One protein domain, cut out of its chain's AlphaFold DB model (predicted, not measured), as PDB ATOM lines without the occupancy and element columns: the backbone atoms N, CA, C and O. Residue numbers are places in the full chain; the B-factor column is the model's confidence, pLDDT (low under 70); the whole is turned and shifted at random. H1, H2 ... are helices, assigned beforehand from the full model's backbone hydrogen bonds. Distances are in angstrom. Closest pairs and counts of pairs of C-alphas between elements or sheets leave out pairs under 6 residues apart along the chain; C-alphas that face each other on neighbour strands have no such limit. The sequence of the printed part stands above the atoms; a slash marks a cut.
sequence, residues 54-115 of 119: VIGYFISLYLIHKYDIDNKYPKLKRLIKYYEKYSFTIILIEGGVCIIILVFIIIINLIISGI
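What this domain is: This is residues 54 to 115 of the 119 residues of an uncharacterized protein of Hypsizygus marmoreus (UniProt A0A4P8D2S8). A small head, in which H1 and H3 cross with short H2 at the turn between them, continues into one long helical arm, H4. Residues 99 to 115 stick out free and make much of the length. The 62 printed residues include four named helices, H1 to H4 in order, and no named strand: all helix. The whole is extended, radius of gyration of the C-alphas 17.4 A, spanning 57 by 19 by 17 A.

Where its parts are: H1, residues 54 to 66, begins at C-alpha 54 (0.192, -146.003, -89.610) and measures 18.5 A. H2 is residues 69 to 72 and H3 residues 74 to 84, 14.9 A. H4, residues 88 to 112, measures 36.6 A, ending at C-alpha 112 (20.738, -147.643, -110.742).

How they stand to each other: H1 touches H3 at a steep tilt of 62 degrees, opposite ways; closest C-alphas, Ser 60 and Ile 80, 5.5 A. H1 touches H4 with residues 54 to 57 alone; closest C-alphas, Val 54 and Ile 91, 6.1 A. H4 is apart from H2 and H3. Every O i to N i+4 pair is within hydrogen-bond range in H1 and H4, 5 of 7 in H3; H2 is too short for one.

The domain as a whole: The printed part has no cut, and its three links are tight. Model pLDDT is under 70 at residues 66 to 89 and 115.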
ATOM      1  N   VAL A  54      -0.522-146.160 -90.888       83.81
ATOM      2  CA  VAL A  54       0.192-146.003 -89.610       83.81
ATOM      3  C   VAL A  54      -0.102-144.634 -88.988       83.81
ATOM      4  O   VAL A  54      -0.453-144.553 -87.811       83.81
ATOM      5  N   ILE A  55      -0.035-143.554 -89.774       83.56
ATOM      6  CA  ILE A  55      -0.378-142.205 -89.300       83.56
ATOM      7  C   ILE A  55      -1.841-142.128 -88.859       83.56
ATOM      8  O   ILE A  55      -2.128-141.596 -87.788       83.56
ATOM      9  N   GLY A  56      -2.771-142.659 -89.655       81.69
ATOM     10  CA  GLY A  56      -4.201-142.661 -89.348       81.69
ATOM     11  C   GLY A  56      -4.505-143.343 -88.014       81.69
ATOM     12  O   GLY A  56      -5.321-142.845 -87.237       81.69
ATOM     13  N   TYR A  57      -3.784-144.423 -87.704       80.31
ATOM     14  CA  TYR A  57      -3.863-145.086 -86.409       80.31
ATOM     15  C   TYR A  57      -3.378-144.195 -85.258       80.31
ATOM     16  O   TYR A  57      -4.106-144.016 -84.280       80.31
ATOM     17  N   PHE A  58      -2.191-143.586 -85.375       80.50
ATOM     18  CA  PHE A  58      -1.674-142.680 -84.342       80.50
ATOM     19  C   PHE A  58      -2.590-141.475 -84.120       80.50
ATOM     20  O   PHE A  58      -2.850-141.102 -82.976       80.50
ATOM     21  N   ILE A  59      -3.130-140.902 -85.198       81.88
ATOM     22  CA  ILE A  59      -4.123-139.827 -85.138       81.88
ATOM     23  C   ILE A  59      -5.368-140.310 -84.387       81.88
ATOM     24  O   ILE A  59      -5.819-139.634 -83.468       81.88
ATOM     25  N   SER A  60      -5.900-141.489 -84.717       77.94
ATOM     26  CA  SER A  60      -7.067-142.052 -84.030       77.94
ATOM     27  C   SER A  60      -6.820-142.227 -82.529       77.94
ATOM     28  O   SER A  60      -7.668-141.849 -81.721       77.94
ATOM     29  N   LEU A  61      -5.654-142.752 -82.147       76.56
ATOM     30  CA  LEU A  61      -5.285-142.967 -80.749       76.56
ATOM     31  C   LEU A  61      -5.113-141.638 -79.998       76.56
ATOM     32  O   LEU A  61      -5.598-141.490 -78.876       76.56
ATOM     33  N   TYR A  62      -4.505-140.639 -80.642       78.88
ATOM     34  CA  TYR A  62      -4.381-139.288 -80.096       78.88
ATOM     35  C   TYR A  62      -5.746-138.620 -79.889       78.88
ATOM     36  O   TYR A  62      -5.984-137.996 -78.854       78.88
ATOM     37  N   LEU A  63      -6.657-138.767 -80.856       75.12
ATOM     38  CA  LEU A  63      -8.010-138.227 -80.768       75.12
ATOM     39  C   LEU A  63      -8.803-138.869 -79.622       75.12
ATOM     40  O   LEU A  63      -9.428-138.129 -78.871       75.12
ATOM     41  N   ILE A  64      -8.733-140.195 -79.451       74.12
ATOM     42  CA  ILE A  64      -9.373-140.901 -78.324       74.12
ATOM     43  C   ILE A  64      -8.824-140.411 -76.982       74.12
ATOM     44  O   ILE A  64      -9.584-140.188 -76.047       74.12
ATOM     45  N   HIS A  65      -7.503-140.254 -76.872       70.38
ATOM     46  CA  HIS A  65      -6.885-139.908 -75.597       70.38
ATOM     47  C   HIS A  65      -7.145-138.452 -75.182       70.38
ATOM     48  O   HIS A  65      -7.282-138.162 -73.997       70.38
ATOM     49  N   LYS A  66      -7.199-137.525 -76.149       69.44
ATOM     50  CA  LYS A  66      -7.287-136.083 -75.874       69.44
ATOM     51  C   LYS A  66      -8.706-135.520 -75.925       69.44
ATOM     52  O   LYS A  66      -8.969-134.490 -75.309       69.44
ATOM     53  N   TYR A  67      -9.609-136.151 -76.666       64.38
ATOM     54  CA  TYR A  67     -10.992-135.715 -76.766       64.38
ATOM     55  C   TYR A  67     -11.912-136.856 -76.343       64.38
ATOM     56  O   TYR A  67     -11.804-137.973 -76.834       64.38
ATOM     57  N   ASP A  68     -12.882-136.541 -75.489       63.25
ATOM     58  CA  ASP A  68     -14.016-137.408 -75.166       63.25
ATOM     59  C   ASP A  68     -14.958-137.470 -76.395       63.25
ATOM     60  O   ASP A  68     -16.022-136.843 -76.470       63.25
ATOM     61  N   ILE A  69     -14.468-138.098 -77.478       60.12
ATOM     62  CA  ILE A  69     -15.053-138.038 -78.836       60.12
ATOM     63  C   ILE A  69     -16.394-138.763 -78.887       60.12
ATOM     64  O   ILE A  69     -17.175-138.554 -79.821       60.12
ATOM     65  N   ASP A  70     -16.705-139.552 -77.861       55.94
ATOM     66  CA  ASP A  70     -17.968-140.260 -77.749       55.94
ATOM     67  C   ASP A  70     -19.182-139.329 -77.858       55.94
ATOM     68  O   ASP A  70     -20.184-139.734 -78.453       55.94
ATOM     69  N   ASN A  71     -19.061-138.073 -77.401       57.75
ATOM     70  CA  ASN A  71     -20.154-137.098 -77.434       57.75
ATOM     71  C   ASN A  71     -20.054-136.026 -78.531       57.75
ATOM     72  O   ASN A  71     -21.086-135.507 -78.954       57.75
ATOM     73  N   LYS A  72     -18.857-135.663 -79.019       63.47
ATOM     74  CA  LYS A  72     -18.703-134.447 -79.849       63.47
ATOM     75  C   LYS A  72     -18.774-134.680 -81.364       63.47
ATOM     76  O   LYS A  72     -19.217-133.787 -82.082       63.47
ATOM     77  N   TYR A  73     -18.377-135.856 -81.871       65.25
ATOM     78  CA  TYR A  73     -18.357-136.125 -83.319       65.25
ATOM     79  C   TYR A  73     -18.751-137.572 -83.690       65.25
ATOM     80  O   TYR A  73     -17.886-138.432 -83.888       65.25
ATOM     81  N   PRO A  74     -20.050-137.853 -83.915       63.25
ATOM     82  CA  PRO A  74     -20.534-139.207 -84.206       63.25
ATOM     83  C   PRO A  74     -20.034-139.780 -85.545       63.25
ATOM     84  O   PRO A  74     -19.969-140.997 -85.709       63.25
ATOM     85  N   LYS A  75     -19.638-138.932 -86.508       65.00
ATOM     86  CA  LYS A  75     -19.050-139.380 -87.787       65.00
ATOM     87  C   LYS A  75     -17.621-139.907 -87.611       65.00
ATOM     88  O   LYS A  75     -17.277-140.937 -88.186       65.00
ATOM     89  N   LEU A  76     -16.820-139.246 -86.773       66.25
ATOM     90  CA  LEU A  76     -15.456-139.672 -86.439       66.25
ATOM     91  C   LEU A  76     -15.459-140.938 -85.576       66.25
ATOM     92  O   LEU A  76     -14.572-141.770 -85.727       66.25
ATOM     93  N   LYS A  77     -16.512-141.159 -84.778       65.56
ATOM     94  CA  LYS A  77     -16.694-142.373 -83.966       65.56
ATOM     95  C   LYS A  77     -16.608-143.674 -84.772       65.56
ATOM     96  O   LYS A  77     -16.063-144.652 -84.276       65.56
ATOM     97  N   ARG A  78     -17.114-143.712 -86.014       66.38
ATOM     98  CA  ARG A  78     -16.986-144.905 -86.881       66.38
ATOM     99  C   ARG A  78     -15.549-145.147 -87.331       66.38
ATOM    100  O   ARG A  78     -15.125-146.296 -87.359       66.38
ATOM    101  N   LEU A  79     -14.830-144.081 -87.676       66.88
ATOM    102  CA  LEU A  79     -13.432-144.160 -88.098       66.88
ATOM    103  C   LEU A  79     -12.555-144.603 -86.920       66.88
ATOM    104  O   LEU A  79     -11.771-145.533 -87.038       66.88
ATOM    105  N   ILE A  80     -12.790-144.009 -85.752       66.94
ATOM    106  CA  ILE A  80     -12.082-144.319 -84.513       66.94
ATOM    107  C   ILE A  80     -12.343-145.761 -84.070       66.94
ATOM    108  O   ILE A  80     -11.391-146.500 -83.863       66.94
ATOM    109  N   LYS A  81     -13.605-146.215 -84.031       67.75
ATOM    110  CA  LYS A  81     -13.934-147.620 -83.718       67.75
ATOM    111  C   LYS A  81     -13.358-148.615 -84.721       67.75
ATOM    112  O   LYS A  81     -13.121-149.768 -84.366       67.75
ATOM    113  N   TYR A  82     -13.183-148.205 -85.979       67.69
ATOM    114  CA  TYR A  82     -12.508-149.036 -86.965       67.69
ATOM    115  C   TYR A  82     -11.059-149.267 -86.531       67.69
ATOM    116  O   TYR A  82     -10.683-150.423 -86.384       67.69
ATOM    117  N   TYR A  83     -10.303-148.207 -86.223       65.06
ATOM    118  CA  TYR A  83      -8.899-148.293 -85.794       65.06
ATOM    119  C   TYR A  83      -8.697-148.838 -84.373       65.06
ATOM    120  O   TYR A  83      -7.715-149.527 -84.133       65.06
ATOM    121  N   GLU A  84      -9.629-148.610 -83.450       66.94
ATOM    122  CA  GLU A  84      -9.609-149.167 -82.089       66.94
ATOM    123  C   GLU A  84      -9.725-150.699 -82.102       66.94
ATOM    124  O   GLU A  84      -9.108-151.392 -81.296       66.94
ATOM    125  N   LYS A  85     -10.484-151.250 -83.059       64.44
ATOM    126  CA  LYS A  85     -10.607-152.701 -83.247       64.44
ATOM    127  C   LYS A  85      -9.352-153.325 -83.872       64.44
ATOM    128  O   LYS A  85      -9.174-154.540 -83.768       64.44
ATOM    129  N   TYR A  86      -8.505-152.535 -84.533       62.28
ATOM    130  CA  TYR A  86      -7.225-153.031 -85.030       62.28
ATOM    131  C   TYR A  86      -6.249-153.176 -83.866       62.28
ATOM    132  O   TYR A  86      -5.884-152.209 -83.199       62.28
ATOM    133  N   SER A  87      -5.799-154.410 -83.639       67.00
ATOM    134  CA  SER A  87      -4.751-154.690 -82.665       67.00
ATOM    135  C   SER A  87      -3.491-153.909 -83.030       67.00
ATOM    136  O   SER A  87      -3.032-154.003 -84.167       67.00
ATOM    137  N   PHE A  88      -2.898-153.217 -82.056       67.81
ATOM    138  CA  PHE A  88      -1.603-152.525 -82.156       67.81
ATOM    139  C   PHE A  88      -0.536-153.353 -82.904       67.81
ATOM    140  O   PHE A  88       0.228-152.822 -83.705       67.81
ATOM    141  N   THR A  89      -0.556-154.679 -82.729       69.56
ATOM    142  CA  THR A  89       0.286-155.652 -83.442       69.56
ATOM    143  C   THR A  89       0.192-155.562 -84.970       69.56
ATOM    144  O   THR A  89       1.212-155.681 -85.638       69.56
ATOM    145  N   ILE A  90      -0.997-155.342 -85.542       75.00
ATOM    146  CA  ILE A  90      -1.191-155.258 -87.000       75.00
ATOM    147  C   ILE A  90      -0.539-153.990 -87.550       75.00
ATOM    148  O   ILE A  90       0.137-154.056 -88.569       75.00
ATOM    149  N   ILE A  91      -0.676-152.858 -86.852       77.88
ATOM    150  CA  ILE A  91      -0.015-151.604 -87.243       77.88
ATOM    151  C   ILE A  91       1.503-151.735 -87.145       77.88
ATOM    152  O   ILE A  91       2.220-151.216 -87.993       77.88
ATOM    153  N   LEU A  92       2.002-152.458 -86.141       79.56
ATOM    154  CA  LEU A  92       3.432-152.715 -85.982       79.56
ATOM    155  C   LEU A  92       3.981-153.565 -87.141       79.56
ATOM    156  O   LEU A  92       5.054-153.275 -87.663       79.56
ATOM    157  N   ILE A  93       3.210-154.560 -87.593       83.25
ATOM    158  CA  ILE A  93       3.532-155.358 -88.783       83.25
ATOM    159  C   ILE A  93       3.473-154.497 -90.052       83.25
ATOM    160  O   ILE A  93       4.424-154.527 -90.828       83.25
ATOM    161  N   GLU A  94       2.410-153.712 -90.264       81.31
ATOM    162  CA  GLU A  94       2.299-152.805 -91.420       81.31
ATOM    163  C   GLU A  94       3.468-151.810 -91.449       81.31
ATOM    164  O   GLU A  94       4.160-151.699 -92.458       81.31
ATOM    165  N   GLY A  95       3.779-151.166 -90.322       83.31
ATOM    166  CA  GLY A  95       4.929-150.272 -90.197       83.31
ATOM    167  C   GLY A  95       6.258-150.961 -90.519       83.31
ATOM    168  O   GLY A  95       7.077-150.399 -91.245       83.31
ATOM    169  N   GLY A  96       6.457-152.200 -90.055       84.19
ATOM    170  CA  GLY A  96       7.632-153.002 -90.399       84.19
ATOM    171  C   GLY A  96       7.729-153.298 -91.899       84.19
ATOM    172  O   GLY A  96       8.782-153.094 -92.502       84.19
ATOM    173  N   VAL A  97       6.623-153.709 -92.524       85.69
ATOM    174  CA  VAL A  97       6.546-153.944 -93.976       85.69
ATOM    175  C   VAL A  97       6.839-152.659 -94.759       85.69
ATOM    176  O   VAL A  97       7.588-152.704 -95.734       85.69
ATOM    177  N   CYS A  98       6.324-151.511 -94.312       86.81
ATOM    178  CA  CYS A  98       6.598-150.206 -94.917       86.81
ATOM    179  C   CYS A  98       8.100-149.902 -94.957       86.81
ATOM    180  O   CYS A  98       8.635-149.549 -96.008       86.81
ATOM    181  N   ILE A  99       8.789-150.094 -93.827       85.31
ATOM    182  CA  ILE A  99      10.233-149.854 -93.717       85.31
ATOM    183  C   ILE A  99      11.006-150.787 -94.652       85.31
ATOM    184  O   ILE A  99      11.902-150.325 -95.356       85.31
ATOM    185  N   ILE A 100      10.648-152.074 -94.715       88.00
ATOM    186  CA  ILE A 100      11.304-153.042 -95.608       88.00
ATOM    187  C   ILE A 100      11.164-152.613 -97.074       88.00
ATOM    188  O   ILE A 100      12.154-152.598 -97.803       88.00
ATOM    189  N   ILE A 101       9.959-152.221 -97.503       86.94
ATOM    190  CA  ILE A 101       9.709-151.755 -98.876       86.94
ATOM    191  C   ILE A 101      10.514-150.484 -99.172       86.94
ATOM    192  O   ILE A 101      11.146-150.391-100.222       86.94
ATOM    193  N   LEU A 102      10.547-149.526 -98.244       86.31
ATOM    194  CA  LEU A 102      11.334-148.296 -98.378       86.31
ATOM    195  C   LEU A 102      12.831-148.575 -98.530       86.31
ATOM    196  O   LEU A 102      13.469-148.024 -99.425       86.31
ATOM    197  N   VAL A 103      13.385-149.458 -97.695       87.25
ATOM    198  CA  VAL A 103      14.790-149.876 -97.792       87.25
ATOM    199  C   VAL A 103      15.063-150.512 -99.155       87.25
ATOM    200  O   VAL A 103      16.065-150.189 -99.790       87.25
ATOM    201  N   PHE A 104      14.153-151.351 -99.648       87.88
ATOM    202  CA  PHE A 104      14.284-151.980-100.960       87.88
ATOM    203  C   PHE A 104      14.313-150.949-102.100       87.88
ATOM    204  O   PHE A 104      15.172-151.018-102.978       87.88
ATOM    205  N   ILE A 105      13.432-149.942-102.049       88.19
ATOM    206  CA  ILE A 105      13.402-148.830-103.013       88.19
ATOM    207  C   ILE A 105      14.727-148.058-102.994       88.19
ATOM    208  O   ILE A 105      15.262-147.732-104.054       88.19
ATOM    209  N   ILE A 106      15.272-147.774-101.807       85.94
ATOM    210  CA  ILE A 106      16.548-147.062-101.659       85.94
ATOM    211  C   ILE A 106      17.695-147.874-102.271       85.94
ATOM    212  O   ILE A 106      18.485-147.324-103.036       85.94
ATOM    213  N   ILE A 107      17.766-149.180-101.989       86.19
ATOM    214  CA  ILE A 107      18.811-150.064-102.528       86.19
ATOM    215  C   ILE A 107      18.764-150.091-104.058       86.19
ATOM    216  O   ILE A 107      19.793-149.890-104.699       86.19
ATOM    217  N   ILE A 108      17.587-150.287-104.661       85.81
ATOM    218  CA  ILE A 108      17.479-150.347-106.125       85.81
ATOM    219  C   ILE A 108      17.868-149.007-106.765       85.81
ATOM    220  O   ILE A 108      18.608-148.991-107.748       85.81
ATOM    221  N   ASN A 109      17.430-147.880-106.197       83.75
ATOM    222  CA  ASN A 109      17.810-146.564-106.717       83.75
ATOM    223  C   ASN A 109      19.315-146.286-106.578       83.75
ATOM    224  O   ASN A 109      19.897-145.663-107.466       83.75
ATOM    225  N   LEU A 110      19.968-146.769-105.513       81.31
ATOM    226  CA  LEU A 110      21.424-146.676-105.353       81.31
ATOM    227  C   LEU A 110      22.183-147.508-106.394       81.31
ATOM    228  O   LEU A 110      23.198-147.043-106.915       81.31
ATOM    229  N   ILE A 111      21.688-148.711-106.714       83.44
ATOM    230  CA  ILE A 111      22.253-149.568-107.768       83.44
ATOM    231  C   ILE A 111      22.148-148.863-109.125       83.44
ATOM    232  O   ILE A 111      23.137-148.763-109.844       83.44
ATOM    233  N   ILE A 112      20.977-148.316-109.454       81.62
ATOM    234  CA  ILE A 112      20.738-147.643-110.742       81.62
ATOM    235  C   ILE A 112      21.505-146.330-110.862       81.62
ATOM    236  O   ILE A 112      21.996-146.006-111.938       81.62
ATOM    237  N   SER A 113      21.670-145.600-109.758       76.75
ATOM    238  CA  SER A 113      22.505-144.394-109.727       76.75
ATOM    239  C   SER A 113      24.002-144.701-109.887       76.75
ATOM    240  O   SER A 113      24.808-143.776-109.916       76.75
ATOM    241  N   GLY A 114      24.402-145.977-109.964       70.56
ATOM    242  CA  GLY A 114      25.791-146.398-110.169       70.56
ATOM    243  C   GLY A 114      26.690-146.235-108.940       70.56
ATOM    244  O   GLY A 114      27.875-146.557-108.999       70.56
ATOM    245  N   ILE A 115      26.144-145.783-107.808       69.19
ATOM    246  CA  ILE A 115      26.883-145.595-106.547       69.19
ATOM    247  C   ILE A 115      27.291-146.952-105.950       69.19
ATOM    248  O   ILE A 115      28.333-147.064-105.312       69.19
TER     249      ILE A 115